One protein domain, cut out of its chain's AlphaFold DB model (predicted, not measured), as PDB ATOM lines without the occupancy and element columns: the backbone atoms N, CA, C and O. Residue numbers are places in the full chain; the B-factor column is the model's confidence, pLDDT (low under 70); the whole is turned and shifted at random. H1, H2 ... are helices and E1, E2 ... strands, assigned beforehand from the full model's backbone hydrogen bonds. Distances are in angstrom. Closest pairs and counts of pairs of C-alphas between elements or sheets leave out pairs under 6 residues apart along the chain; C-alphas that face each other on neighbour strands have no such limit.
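AT A GLANCE: This is residues 3 to 102 of the 112 residues of an uncharacterized protein of candidate division KSB1 bacterium (UniProt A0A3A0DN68). A twisted sheet of five strands, E1 to E5, makes a wall; helix H3 and a small hairpin, E6 and E7, lie over one of its faces, and the other face is bare. H2 sits beside the sheet at its E3 edge, and H1 lies at the E2 end, touching E7. The printed part has 100 residues, with named elements in the order E1 E2 E3 E4 E5 H1 H2 H3 E6 E7; the large sheet runs E1 - E2 - E5 - E4 - E3, antiparallel throughout. The class is mixed, helices and strands, in two layers, with H3 on one face of the sheet. The whole is compact, with a radius of gyration of the C-alphas of 12.9 A and spans of 38 by 37 by 21 A.

IN THESE COORDINATES: The sheet holds E1, residues 3 to 5, E2, residues 11 to 15, E5, residues 44 to 50 and 17.6 A long, E4, residues 34 to 39 and 16.9 A, and E3, residues 25 to 31 and 18.0 A. E1 begins at C-alpha 3, (149.464, -37.474, 121.630). H1 is residues 52 to 57, H2 residues 64 to 68, and H3 residues 71 to 81, 16.1 A long, beginning at C-alpha 71, (138.026, -30.879, 150.192). E6 is residues 90 to 92, and E7, residues 98 to 101, ends at C-alpha 101, (147.563, -24.656, 128.027).

HOW THE PARTS SIT: E3, E4 and E5 form a meander, each the antiparallel neighbour of the one before; with E2, antiparallel to E5, they make a Greek key. Within hydrogen-bond range are N 14 and O 47 across E2 and E5, at 2.8 A, N 37 and O 46 across E5 and E4, at 2.8 A, and N 28 and O 36 across E4 and E3, at 2.8 A. In the hairpin of E1 and E2, N 4 and O 13 are 2.8 A apart. H3 is near E3 and E4. H2 stands at the sheet's level, 0.6 A in height over it; its closest C-alphas to E3 are those of Leu 66 and Leu 30, 4.4 A apart. H2 and H3 only just touch, with 3 pairs of C-alphas within 8 A, the closest being Leu 66 and Arg 74 at 6.7 A. H1 only grazes the sheet, with residues 52 to 55; its closest C-alphas to E7 are those of Thr 56 and Ile 101, 5.4 A apart. In the hairpin of E6 and E7, N 100 and O 91 are 3.0 A apart, and residues 61 to 62 pair antiparallel with residues 98 to 99 of E7. H2 has every O i to N i+4 pair within hydrogen-bond range, H1 1 of 2 and H3 6 of 7.

THE WHOLE: The farthest C-alphas, of Glu 7 and Gly 71, are 38.1 A apart. The printed part has no cut and no long link. The model's mean pLDDT over the printed part is 87.9; residues 18 to 24 are under 70.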
ATOM      1  N   LEU A   3     150.438 -38.505 122.001       87.56
ATOM      2  CA  LEU A   3     149.464 -37.474 121.630       87.56
ATOM      3  C   LEU A   3     148.585 -38.024 120.509       87.56
ATOM      4  O   LEU A   3     149.126 -38.516 119.520       87.56
ATOM      5  N   LEU A   4     147.267 -37.957 120.664       88.12
ATOM      6  CA  LEU A   4     146.298 -38.300 119.626       88.12
ATOM      7  C   LEU A   4     145.410 -37.088 119.367       88.12
ATOM      8  O   LEU A   4     144.928 -36.464 120.307       88.12
ATOM      9  N   TYR A   5     145.207 -36.780 118.093       88.06
ATOM     10  CA  TYR A   5     144.260 -35.767 117.657       88.06
ATOM     11  C   TYR A   5     143.053 -36.459 117.032       88.06
ATOM     12  O   TYR A   5     143.201 -37.536 116.445       88.06
ATOM     13  N   ASP A   6     141.874 -35.855 117.148       86.62
ATOM     14  CA  ASP A   6     140.736 -36.268 116.332       86.62
ATOM     15  C   ASP A   6     140.948 -35.912 114.849       86.62
ATOM     16  O   ASP A   6     141.929 -35.271 114.461       86.62
ATOM     17  N   GLU A   7     140.017 -36.342 113.997       81.25
ATOM     18  CA  GLU A   7     140.081 -36.133 112.544       81.25
ATOM     19  C   GLU A   7     140.109 -34.652 112.130       81.25
ATOM     20  O   GLU A   7     140.560 -34.320 111.032       81.25
ATOM     21  N   HIS A   8     139.666 -33.759 113.017       81.31
ATOM     22  CA  HIS A   8     139.624 -32.317 112.803       81.31
ATOM     23  C   HIS A   8     140.768 -31.556 113.492       81.31
ATOM     24  O   HIS A   8     140.911 -30.355 113.263       81.31
ATOM     25  N   GLY A   9     141.593 -32.224 114.306       77.44
ATOM     26  CA  GLY A   9     142.662 -31.602 115.093       77.44
ATOM     27  C   GLY A   9     142.182 -30.778 116.294       77.44
ATOM     28  O   GLY A   9     142.990 -30.134 116.962       77.44
ATOM     29  N   ASP A  10     140.882 -30.774 116.581       85.12
ATOM     30  CA  ASP A  10     140.272 -29.902 117.584       85.12
ATOM     31  C   ASP A  10     140.157 -30.564 118.962       85.12
ATOM     32  O   ASP A  10     140.076 -29.879 119.988       85.12
ATOM     33  N   VAL A  11     140.225 -31.894 119.011       90.25
ATOM     34  CA  VAL A  11     140.378 -32.654 120.252       90.25
ATOM     35  C   VAL A  11     141.802 -33.187 120.343       90.25
ATOM     36  O   VAL A  11     142.278 -33.846 119.425       90.25
ATOM     37  N   LEU A  12     142.473 -32.922 121.467       91.12
ATOM     38  CA  LEU A  12     143.777 -33.491 121.807       91.12
ATOM     39  C   LEU A  12     143.650 -34.402 123.027       91.12
ATOM     40  O   LEU A  12     143.318 -33.947 124.123       91.12
ATOM     41  N   ASP A  13     144.008 -35.667 122.850       91.88
ATOM     42  CA  ASP A  13     144.236 -36.618 123.928       91.88
ATOM     43  C   ASP A  13     145.734 -36.811 124.176       91.88
ATOM     44  O   ASP A  13     146.509 -37.174 123.290       91.88
ATOM     45  N   VAL A  14     146.144 -36.617 125.425       91.00
ATOM     46  CA  VAL A  14     147.506 -36.860 125.896       91.00
ATOM     47  C   VAL A  14     147.504 -38.062 126.819       91.00
ATOM     48  O   VAL A  14     146.911 -38.013 127.890       91.00
ATOM     49  N   PHE A  15     148.225 -39.116 126.456       90.12
ATOM     50  CA  PHE A  15     148.389 -40.320 127.265       90.12
ATOM     51  C   PHE A  15     149.746 -40.310 127.959       90.12
ATOM     52  O   PHE A  15     150.800 -40.251 127.315       90.12
ATOM     53  N   PHE A  16     149.725 -40.394 129.287       87.44
ATOM     54  CA  PHE A  16     150.926 -40.367 130.124       87.44
ATOM     55  C   PHE A  16     151.422 -41.766 130.505       87.44
ATOM     56  O   PHE A  16     152.569 -41.913 130.916       87.44
ATOM     57  N   THR A  17     150.586 -42.790 130.336       80.81
ATOM     58  CA  THR A  17     150.908 -44.196 130.613       80.81
ATOM     59  C   THR A  17     150.916 -45.007 129.322       80.81
ATOM     60  O   THR A  17     150.040 -44.815 128.483       80.81
ATOM     61  N   GLU A  18     151.859 -45.938 129.178       67.69
ATOM     62  CA  GLU A  18     151.987 -46.780 127.974       67.69
ATOM     63  C   GLU A  18     150.966 -47.928 127.927       67.69
ATOM     64  O   GLU A  18     150.565 -48.356 126.848       67.69
ATOM     65  N   HIS A  19     150.481 -48.381 129.087       61.53
ATOM     66  CA  HIS A  19     149.507 -49.467 129.192       61.53
ATOM     67  C   HIS A  19     148.113 -48.917 129.510       61.53
ATOM     68  O   HIS A  19     147.787 -48.621 130.660       61.53
ATOM     69  N   GLU A  20     147.276 -48.768 128.481       57.97
ATOM     70  CA  GLU A  20     145.886 -48.303 128.622       57.97
ATOM     71  C   GLU A  20     144.968 -49.325 129.305       57.97
ATOM     72  O   GLU A  20     143.946 -48.938 129.871       57.97
ATOM     73  N   SER A  21     145.335 -50.608 129.262       53.75
ATOM     74  CA  SER A  21     144.464 -51.750 129.553       53.75
ATOM     75  C   SER A  21     144.408 -52.196 131.018       53.75
ATOM     76  O   SER A  21     143.552 -53.007 131.352       53.75
ATOM     77  N   GLU A  22     145.267 -51.685 131.909       54.09
ATOM     78  CA  GLU A  22     145.408 -52.255 133.267       54.09
ATOM     79  C   GLU A  22     145.182 -51.274 134.421       54.09
ATOM     80  O   GLU A  22     145.426 -51.602 135.583       54.09
ATOM     81  N   VAL A  23     144.694 -50.063 134.147       63.62
ATOM     82  CA  VAL A  23     144.555 -49.058 135.201       63.62
ATOM     83  C   VAL A  23     143.129 -48.554 135.281       63.62
ATOM     84  O   VAL A  23     142.623 -47.954 134.340       63.62
ATOM     85  N   ALA A  24     142.482 -48.764 136.430       69.06
ATOM     86  CA  ALA A  24     141.215 -48.110 136.730       69.06
ATOM     87  C   ALA A  24     141.416 -46.590 136.620       69.06
ATOM     88  O   ALA A  24     142.245 -46.018 137.340       69.06
ATOM     89  N   LYS A  25     140.694 -45.964 135.681       82.38
ATOM     90  CA  LYS A  25     140.742 -44.526 135.415       82.38
ATOM     91  C   LYS A  25     139.526 -43.850 136.042       82.38
ATOM     92  O   LYS A  25     138.397 -44.270 135.809       82.38
ATOM     93  N   ALA A  26     139.758 -42.781 136.793       90.06
ATOM     94  CA  ALA A  26     138.717 -41.854 137.227       90.06
ATOM     95  C   ALA A  26     138.898 -40.527 136.483       90.06
ATOM     96  O   ALA A  26     139.990 -39.957 136.519       90.06
ATOM     97  N   GLY A  27     137.853 -40.072 135.789       93.38
ATOM     98  CA  GLY A  27     137.844 -38.800 135.067       93.38
ATOM     99  C   GLY A  27     137.435 -37.643 135.973       93.38
ATOM    100  O   GLY A  27     136.440 -37.737 136.689       93.38
ATOM    101  N   TYR A  28     138.199 -36.558 135.924       94.69
ATOM    102  CA  TYR A  28     137.938 -35.326 136.654       94.69
ATOM    103  C   TYR A  28     137.901 -34.166 135.672       94.69
ATOM    104  O   TYR A  28     138.908 -33.839 135.040       94.69
ATOM    105  N   GLU A  29     136.741 -33.538 135.547       95.19
ATOM    106  CA  GLU A  29     136.604 -32.331 134.747       95.19
ATOM    107  C   GLU A  29     137.286 -31.163 135.471       95.19
ATOM    108  O   GLU A  29     137.035 -30.911 136.652       95.19
ATOM    109  N   LEU A  30     138.219 -30.507 134.781       94.50
ATOM    110  CA  LEU A  30     138.930 -29.324 135.279       94.50
ATOM    111  C   LEU A  30     138.265 -28.034 134.788       94.50
ATOM    112  O   LEU A  30     138.350 -26.994 135.438       94.50
ATOM    113  N   ARG A  31     137.624 -28.133 133.625       94.56
ATOM    114  CA  ARG A  31     136.799 -27.138 132.945       94.56
ATOM    115  C   ARG A  31     135.952 -27.888 131.926       94.56
ATOM    116  O   ARG A  31     136.411 -28.916 131.431       94.56
ATOM    117  N   LYS A  32     134.816 -27.330 131.508       92.56
ATOM    118  CA  LYS A  32     134.085 -27.828 130.337       92.56
ATOM    119  C   LYS A  32     135.012 -28.108 129.146       92.56
ATOM    120  O   LYS A  32     135.610 -27.181 128.593       92.56
ATOM    121  N   GLY A  33     135.117 -29.381 128.759       92.38
ATOM    122  CA  GLY A  33     135.973 -29.841 127.656       92.38
ATOM    123  C   GLY A  33     137.452 -30.058 128.008       92.38
ATOM    124  O   GLY A  33     138.244 -30.331 127.116       92.38
ATOM    125  N   ILE A  34     137.845 -29.956 129.279       95.19
ATOM    126  CA  ILE A  34     139.178 -30.313 129.779       95.19
ATOM    127  C   ILE A  34     139.006 -31.371 130.864       95.19
ATOM    128  O   ILE A  34     138.604 -31.063 131.990       95.19
ATOM    129  N   VAL A  35     139.343 -32.615 130.539       95.75
ATOM    130  CA  VAL A  35     139.142 -33.765 131.431       95.75
ATOM    131  C   VAL A  35     140.480 -34.418 131.745       95.75
ATOM    132  O   VAL A  35     141.236 -34.779 130.847       95.75
ATOM    133  N   LEU A  36     140.773 -34.590 133.033       95.00
ATOM    134  CA  LEU A  36     141.956 -35.287 133.523       95.00
ATOM    135  C   LEU A  36     141.560 -36.657 134.070       95.00
ATOM    136  O   LEU A  36     140.861 -36.760 135.075       95.00
ATOM    137  N   TYR A  37     142.067 -37.712 133.452       93.62
ATOM    138  CA  TYR A  37     141.918 -39.076 133.934       93.62
ATOM    139  C   TYR A  37     143.111 -39.460 134.797       93.62
ATOM    140  O   TYR A  37     144.266 -39.365 134.369       93.62
ATOM    141  N   LEU A  38     142.827 -39.937 136.005       91.38
ATOM    142  CA  LEU A  38     143.829 -40.402 136.956       91.38
ATOM    143  C   LEU A  38     143.721 -41.900 137.191       91.38
ATOM    144  O   LEU A  38     142.629 -42.464 137.212       91.38
ATOM    145  N   THR A  39     144.866 -42.523 137.439       90.19
ATOM    146  CA  THR A  39     144.948 -43.904 137.921       90.19
ATOM    147  C   THR A  39     144.410 -44.031 139.349       90.19
ATOM    148  O   THR A  39     144.343 -43.046 140.088       90.19
ATOM    149  N   ALA A  40     144.149 -45.259 139.808       86.75
ATOM    150  CA  ALA A  40     143.828 -45.536 141.216       86.75
ATOM    151  C   ALA A  40     144.884 -45.000 142.213       86.75
ATOM    152  O   ALA A  40     144.565 -44.700 143.363       86.75
ATOM    153  N   LYS A  41     146.140 -44.837 141.772       87.81
ATOM    154  CA  LYS A  41     147.246 -44.270 142.562       87.81
ATOM    155  C   LYS A  41     147.352 -42.740 142.462       87.81
ATOM    156  O   LYS A  41     148.330 -42.177 142.940       87.81
ATOM    157  N   MET A  42     146.367 -42.061 141.867       88.56
ATOM    158  CA  MET A  42     146.362 -40.607 141.637       88.56
ATOM    159  C   MET A  42     147.521 -40.111 140.758       88.56
ATOM    160  O   MET A  42     148.014 -39.001 140.942       88.56
ATOM    161  N   LEU A  43     147.950 -40.929 139.796       89.25
ATOM    162  CA  LEU A  43     148.905 -40.523 138.761       89.25
ATOM    163  C   LEU A  43     148.149 -40.110 137.492       89.25
ATOM    164  O   LEU A  43     147.117 -40.726 137.208       89.25
ATOM    165  N   PRO A  44     148.629 -39.112 136.728       90.31
ATOM    166  CA  PRO A  44     148.006 -38.738 135.463       90.31
ATOM    167  C   PRO A  44     148.062 -39.919 134.490       90.31
ATOM    168  O   PRO A  44     149.126 -40.489 134.264       90.31
ATOM    169  N   ALA A  45     146.908 -40.300 133.944       91.12
ATOM    170  CA  ALA A  45     146.783 -41.366 132.952       91.12
ATOM    171  C   ALA A  45     146.521 -40.779 131.563       91.12
ATOM    172  O   ALA A  45     147.201 -41.133 130.599       91.12
ATOM    173  N   GLN A  46     145.568 -39.850 131.481       92.56
ATOM    174  CA  GLN A  46     145.193 -39.177 130.243       92.56
ATOM    175  C   GLN A  46     144.701 -37.754 130.522       92.56
ATOM    176  O   GLN A  46     144.072 -37.513 131.549       92.56
ATOM    177  N   LEU A  47     144.973 -36.824 129.615       93.69
ATOM    178  CA  LEU A  47     144.371 -35.493 129.580       93.69
ATOM    179  C   LEU A  47     143.679 -35.312 128.230       93.69
ATOM    180  O   LEU A  47     144.337 -35.420 127.202       93.69
ATOM    181  N   THR A  48     142.389 -34.999 128.252       94.62
ATOM    182  CA  THR A  48     141.587 -34.704 127.061       94.62
ATOM    183  C   THR A  48     141.298 -33.212 127.006       94.62
ATOM    184  O   THR A  48     140.819 -32.641 127.990       94.62
ATOM    185  N   LEU A  49     141.575 -32.590 125.864       94.38
ATOM    186  CA  LEU A  49     141.370 -31.171 125.588       94.38
ATOM    187  C   LEU A  49     140.482 -31.013 124.354       94.38
ATOM    188  O   LEU A  49     140.915 -31.300 123.246       94.38
ATOM    189  N   VAL A  50     139.262 -30.518 124.535       94.12
ATOM    190  CA  VAL A  50     138.312 -30.203 123.461       94.12
ATOM    191  C   VAL A  50     138.431 -28.725 123.097       94.12
ATOM    192  O   VAL A  50     138.468 -27.870 123.985       94.12
ATOM    193  N   ASN A  51     138.419 -28.400 121.806       91.38
ATOM    194  CA  ASN A  51     138.772 -27.084 121.266       91.38
ATOM    195  C   ASN A  51     140.241 -26.704 121.511       91.38
ATOM    196  O   ASN A  51     140.548 -25.556 121.858       91.38
ATOM    197  N   TYR A  52     141.162 -27.662 121.387       88.69
ATOM    198  CA  TYR A  52     142.580 -27.504 121.717       88.69
ATOM    199  C   TYR A  52     143.229 -26.285 121.033       88.69
ATOM    200  O   TYR A  52     143.912 -25.489 121.692       88.69
ATOM    201  N   HIS A  53     142.962 -26.068 119.742       86.00
ATOM    202  CA  HIS A  53     143.492 -24.919 119.002       86.00
ATOM    203  C   HIS A  53     143.042 -23.581 119.584       86.00
ATOM    204  O   HIS A  53     143.845 -22.667 119.754       86.00
ATOM    205  N   ARG A  54     141.765 -23.463 119.943       88.62
ATOM    206  CA  ARG A  54     141.256 -22.255 120.591       88.62
ATOM    207  C   ARG A  54     141.854 -22.089 121.981       88.62
ATOM    208  O   ARG A  54     142.234 -20.985 122.356       88.62
ATOM    209  N   LEU A  55     141.921 -23.170 122.755       90.38
ATOM    210  CA  LEU A  55     142.417 -23.147 124.127       90.38
ATOM    211  C   LEU A  55     143.877 -22.676 124.213       90.38
ATOM    212  O   LEU A  55     144.199 -21.878 125.088       90.38
ATOM    213  N   THR A  56     144.735 -23.110 123.289       87.50
ATOM    214  CA  THR A  56     146.148 -22.687 123.217       87.50
ATOM    215  C   THR A  56     146.347 -21.219 122.836       87.50
ATOM    216  O   THR A  56     147.410 -20.663 123.092       87.50
ATOM    217  N   GLN A  57     145.333 -20.569 122.260       88.38
ATOM    218  CA  GLN A  57     145.368 -19.148 121.902       88.38
ATOM    219  C   GLN A  57     144.847 -18.235 123.019       88.38
ATOM    220  O   GLN A  57     144.980 -17.013 122.933       88.38
ATOM    221  N   LEU A  58     144.220 -18.794 124.060       89.75
ATOM    222  CA  LEU A  58     143.688 -17.995 125.156       89.75
ATOM    223  C   LEU A  58     144.830 -17.498 126.059       89.75
ATOM    224  O   LEU A  58     145.640 -18.306 126.511       89.75
ATOM    225  N   PRO A  59     144.861 -16.198 126.412       86.56
ATOM    226  CA  PRO A  59     145.880 -15.662 127.317       86.56
ATOM    227  C   PRO A  59     145.738 -16.216 128.741       86.56
ATOM    228  O   PRO A  59     146.715 -16.309 129.479       86.56
ATOM    229  N   ALA A  60     144.510 -16.575 129.127       92.94
ATOM    230  CA  ALA A  60     144.205 -17.242 130.379       92.94
ATOM    231  C   ALA A  60     142.925 -18.083 130.251       92.94
ATOM    232  O   ALA A  60     141.969 -17.717 129.565       92.94
ATOM    233  N   ILE A  61     142.906 -19.204 130.960       94.31
ATOM    234  CA  ILE A  61     141.810 -20.159 131.073       94.31
ATOM    235  C   ILE A  61     141.418 -20.232 132.542       94.31
ATOM    236  O   ILE A  61     142.270 -20.477 133.392       94.31
ATOM    237  N   HIS A  62     140.134 -20.044 132.836       94.81
ATOM    238  CA  HIS A  62     139.587 -20.289 134.166       94.81
ATOM    239  C   HIS A  62     139.145 -21.753 134.287       94.81
ATOM    240  O   HIS A  62     138.353 -22.220 133.465       94.81
ATOM    241  N   PHE A  63     139.663 -22.455 135.295       93.88
ATOM    242  CA  PHE A  63     139.340 -23.845 135.630       93.88
ATOM    243  C   PHE A  63     138.298 -23.871 136.754       93.88
ATOM    244  O   PHE A  63     138.597 -24.150 137.915       93.88
ATOM    245  N   ASP A  64     137.074 -23.492 136.405       91.75
ATOM    246  CA  ASP A  64     135.918 -23.418 137.299       91.75
ATOM    247  C   ASP A  64     135.514 -24.785 137.866       91.75
ATOM    248  O   ASP A  64     135.298 -24.903 139.073       91.75
ATOM    249  N   GLU A  65     135.509 -25.834 137.044       93.19
ATOM    250  CA  GLU A  65     135.172 -27.188 137.509       93.19
ATOM    251  C   GLU A  65     136.224 -27.736 138.487       93.19
ATOM    252  O   GLU A  65     135.885 -28.381 139.480       93.19
ATOM    253  N   LEU A  66     137.506 -27.378 138.314       89.38
ATOM    254  CA  LEU A  66     138.549 -27.668 139.308       89.38
ATOM    255  C   LEU A  66     138.220 -27.066 140.688       89.38
ATOM    256  O   LEU A  66     138.536 -27.665 141.720       89.38
ATOM    257  N   ALA A  67     137.602 -25.883 140.715       83.44
ATOM    258  CA  ALA A  67     137.184 -25.225 141.948       83.44
ATOM    259  C   ALA A  67     135.911 -25.842 142.554       83.44
ATOM    260  O   ALA A  67     135.753 -25.784 143.775       83.44
ATOM    261  N   ALA A  68     135.051 -26.449 141.728       87.94
ATOM    262  CA  ALA A  68     133.831 -27.134 142.155       87.94
ATOM    263  C   ALA A  68     134.112 -28.450 142.905       87.94
ATOM    264  O   ALA A  68     133.336 -28.853 143.775       87.94
ATOM    265  N   HIS A  69     135.252 -29.100 142.639       86.94
ATOM    266  CA  HIS A  69     135.710 -30.247 143.428       86.94
ATOM    267  C   HIS A  69     135.957 -29.855 144.895       86.94
ATOM    268  O   HIS A  69     136.538 -28.813 145.206       86.94
ATOM    269  N   SER A  70     135.571 -30.718 145.837       83.44
ATOM    270  CA  SER A  70     135.602 -30.399 147.269       83.44
ATOM    271  C   SER A  70     136.830 -30.953 148.011       83.44
ATOM    272  O   SER A  70     137.478 -31.922 147.608       83.44
ATOM    273  N   GLY A  71     137.169 -30.320 149.139       85.00
ATOM    274  CA  GLY A  71     138.026 -30.879 150.192       85.00
ATOM    275  C   GLY A  71     139.326 -31.550 149.728       85.00
ATOM    276  O   GLY A  71     140.257 -30.903 149.241       85.00
ATOM    277  N   GLN A  72     139.425 -32.861 149.966       87.56
ATOM    278  CA  GLN A  72     140.641 -33.641 149.723       87.56
ATOM    279  C   GLN A  72     140.891 -33.903 148.233       87.56
ATOM    280  O   GLN A  72     142.054 -33.962 147.827       87.56
ATOM    281  N   ILE A  73     139.840 -34.050 147.417       89.50
ATOM    282  CA  ILE A  73     140.018 -34.371 146.000       89.50
ATOM    283  C   ILE A  73     140.599 -33.177 145.244       89.50
ATOM    284  O   ILE A  73     141.598 -33.339 144.547       89.50
ATOM    285  N   ARG A  74     140.113 -31.958 145.510       90.94
ATOM    286  CA  ARG A  74     140.673 -30.733 144.921       90.94
ATOM    287  C   ARG A  74     142.149 -30.549 145.265       90.94
ATOM    288  O   ARG A  74     142.947 -30.251 144.385       90.94
ATOM    289  N   LYS A  75     142.547 -30.793 146.521       90.88
ATOM    290  CA  LYS A  75     143.967 -30.739 146.926       90.88
ATOM    291  C   LYS A  75     144.829 -31.735 146.148       90.88
ATOM    292  O   LYS A  75     145.944 -31.398 145.757       90.88
ATOM    293  N   LYS A  76     144.327 -32.953 145.921       91.50
ATOM    294  CA  LYS A  76     145.035 -33.963 145.124       91.50
ATOM    295  C   LYS A  76     145.128 -33.540 143.658       91.50
ATOM    296  O   LYS A  76     146.218 -33.598 143.107       91.50
ATOM    297  N   LEU A  77     144.036 -33.060 143.062       92.69
ATOM    298  CA  LEU A  77     144.023 -32.569 141.681       92.69
ATOM    299  C   LEU A  77     145.007 -31.414 141.487       92.69
ATOM    300  O   LEU A  77     145.847 -31.491 140.599       92.69
ATOM    301  N   LEU A  78     144.986 -30.412 142.373       92.25
ATOM    302  CA  LEU A  78     145.932 -29.291 142.350       92.25
ATOM    303  C   LEU A  78     147.390 -29.754 142.436       92.25
ATOM    304  O   LEU A  78     148.252 -29.210 141.748       92.25
ATOM    305  N   ARG A  79     147.673 -30.780 143.246       92.31
ATOM    306  CA  ARG A  79     149.009 -31.379 143.301       92.31
ATOM    307  C   ARG A  79     149.379 -32.028 141.969       92.31
ATOM    308  O   ARG A  79     150.470 -31.768 141.485       92.31
ATOM    309  N   VAL A  80     148.483 -32.822 141.382       91.69
ATOM    310  CA  VAL A  80     148.744 -33.538 140.122       91.69
ATOM    311  C   VAL A  80     148.968 -32.570 138.957       91.69
ATOM    312  O   VAL A  80     149.960 -32.710 138.246       91.69
ATOM    313  N   VAL A  81     148.117 -31.550 138.792       91.50
ATOM    314  CA  VAL A  81     148.265 -30.532 137.724       91.50
ATOM    315  C   VAL A  81     149.516 -29.672 137.889       91.50
ATOM    316  O   VAL A  81     150.034 -29.150 136.910       91.50
ATOM    317  N   SER A  82     150.044 -29.559 139.108       90.44
ATOM    318  CA  SER A  82     151.265 -28.795 139.383       90.44
ATOM    319  C   SER A  82     152.549 -29.617 139.225       90.44
ATOM    320  O   SER A  82     153.640 -29.067 139.375       90.44
ATOM    321  N   THR A  83     152.456 -30.919 138.932       89.31
ATOM    322  CA  THR A  83     153.617 -31.818 138.820       89.31
ATOM    323  C   THR A  83     153.825 -32.343 137.399       89.31
ATOM    324  O   THR A  83     152.844 -32.572 136.686       89.31
ATOM    325  N   PRO A  84     155.082 -32.601 136.983       87.25
ATOM    326  CA  PRO A  84     155.351 -33.308 135.740       87.25
ATOM    327  C   PRO A  84     154.707 -34.704 135.736       87.25
ATOM    328  O   PRO A  84     154.578 -35.324 136.794       87.25
ATOM    329  N   PRO A  85     154.324 -35.227 134.562       87.50
ATOM    330  CA  PRO A  85     154.419 -34.589 133.243       87.50
ATOM    331  C   PRO A  85     153.312 -33.555 132.962       87.50
ATOM    332  O   PRO A  85     153.412 -32.801 132.000       87.50
ATOM    333  N   LEU A  86     152.265 -33.487 133.791       89.31
ATOM    334  CA  LEU A  86     151.071 -32.692 133.497       89.31
ATOM    335  C   LEU A  86     151.336 -31.179 133.505       89.31
ATOM    336  O   LEU A  86     150.822 -30.468 132.643       89.31
ATOM    337  N   SER A  87     152.197 -30.700 134.405       89.44
ATOM    338  CA  SER A  87     152.562 -29.278 134.489       89.44
ATOM    339  C   SER A  87     153.311 -28.738 133.264       89.44
ATOM    340  O   SER A  87     153.406 -27.520 133.103       89.44
ATOM    341  N   ALA A  88     153.827 -29.616 132.393       86.62
ATOM    342  CA  ALA A  88     154.431 -29.227 131.119       86.62
ATOM    343  C   ALA A  88     153.382 -28.834 130.064       86.62
ATOM    344  O   ALA A  88     153.703 -28.111 129.126       86.62
ATOM    345  N   ILE A  89     152.137 -29.289 130.226       89.06
ATOM    346  CA  ILE A  89     151.029 -29.063 129.287       89.06
ATOM    347  C   ILE A  89     150.019 -28.087 129.884       89.06
ATOM    348  O   ILE A  89     149.489 -27.225 129.189       89.06
ATOM    349  N   LEU A  90     149.759 -28.198 131.184       90.88
ATOM    350  CA  LEU A  90     148.739 -27.434 131.883       90.88
ATOM    351  C   LEU A  90     149.351 -26.720 133.084       90.88
ATOM    352  O   LEU A  90     149.728 -27.361 134.062       90.88
ATOM    353  N   ARG A  91     149.418 -25.388 133.047       90.50
ATOM    354  CA  ARG A  91     149.888 -24.594 134.191       90.50
ATOM    355  C   ARG A  91     148.709 -23.871 134.806       90.50
ATOM    356  O   ARG A  91     148.127 -23.011 134.158       90.50
ATOM    357  N   ILE A  92     148.378 -24.213 136.049       92.19
ATOM    358  CA  ILE A  92     147.284 -23.604 136.811       92.19
ATOM    359  C   ILE A  92     147.870 -22.931 138.049       92.19
ATOM    360  O   ILE A  92     148.622 -23.553 138.796       92.19
ATOM    361  N   ASP A  93     147.506 -21.675 138.285       90.88
ATOM    362  CA  ASP A  93     147.739 -21.016 139.561       90.88
ATOM    363  C   ASP A  93     146.706 -21.525 140.587       90.88
ATOM    364  O   ASP A  93     145.509 -21.256 140.451       90.88
ATOM    365  N   PRO A  94     147.134 -22.241 141.644       86.69
ATOM    366  CA  PRO A  94     146.227 -22.821 142.629       86.69
ATOM    367  C   PRO A  94     145.473 -21.779 143.467       86.69
ATOM    368  O   PRO A  94     144.504 -22.136 144.140       86.69
ATOM    369  N   LYS A  95     145.910 -20.511 143.475       88.12
ATOM    370  CA  LYS A  95     145.241 -19.434 144.219       88.12
ATOM    371  C   LYS A  95     144.054 -18.867 143.452       88.12
ATOM    372  O   LYS A  95     143.029 -18.571 144.056       88.12
ATOM    373  N   THR A  96     144.204 -18.713 142.141       90.62
ATOM    374  CA  THR A  96     143.216 -18.047 141.285       90.62
ATOM    375  C   THR A  96     142.392 -19.035 140.454       90.62
ATOM    376  O   THR A  96     141.317 -18.679 139.986       90.62
ATOM    377  N   ASN A  97     142.858 -20.280 140.295       91.06
ATOM    378  CA  ASN A  97     142.361 -21.274 139.331       91.06
ATOM    379  C   ASN A  97     142.409 -20.785 137.873       91.06
ATOM    380  O   ASN A  97     141.713 -21.329 137.014       91.06
ATOM    381  N   TYR A  98     143.220 -19.766 137.582       94.44
ATOM    382  CA  TYR A  98     143.538 -19.375 136.216       94.44
ATOM    383  C   TYR A  98     144.817 -20.064 135.767       94.44
ATOM    384  O   TYR A  98     145.719 -20.338 136.557       94.44
ATOM    385  N   GLY A  99     144.902 -20.341 134.479       93.50
ATOM    386  CA  GLY A  99     146.053 -21.000 133.902       93.50
ATOM    387  C   GLY A  99     146.105 -20.857 132.398       93.50
ATOM    388  O   GLY A  99     145.356 -20.089 131.809       93.50
ATOM    389  N   HIS A 100     146.988 -21.612 131.772       92.19
ATOM    390  CA  HIS A 100     147.095 -21.683 130.321       92.19
ATOM    391  C   HIS A 100     147.461 -23.102 129.908       92.19
ATOM    392  O   HIS A 100     148.050 -23.868 130.682       92.19
ATOM    393  N   ILE A 101     147.093 -23.442 128.677       90.62
ATOM    394  CA  ILE A 101     147.563 -24.656 128.027       90.62
ATOM    395  C   ILE A 101     148.827 -24.281 127.272       90.62
ATOM    396  O   ILE A 101     148.808 -23.443 126.373       90.62
ATOM    397  N   MET A 102     149.931 -24.894 127.671       83.56
ATOM    398  CA  MET A 102     151.153 -24.861 126.898       83.56
ATOM    399  C   MET A 102     150.911 -25.717 125.663       83.56
ATOM    400  O   MET A 102     150.653 -26.914 125.788       83.56
TER     401      MET A 102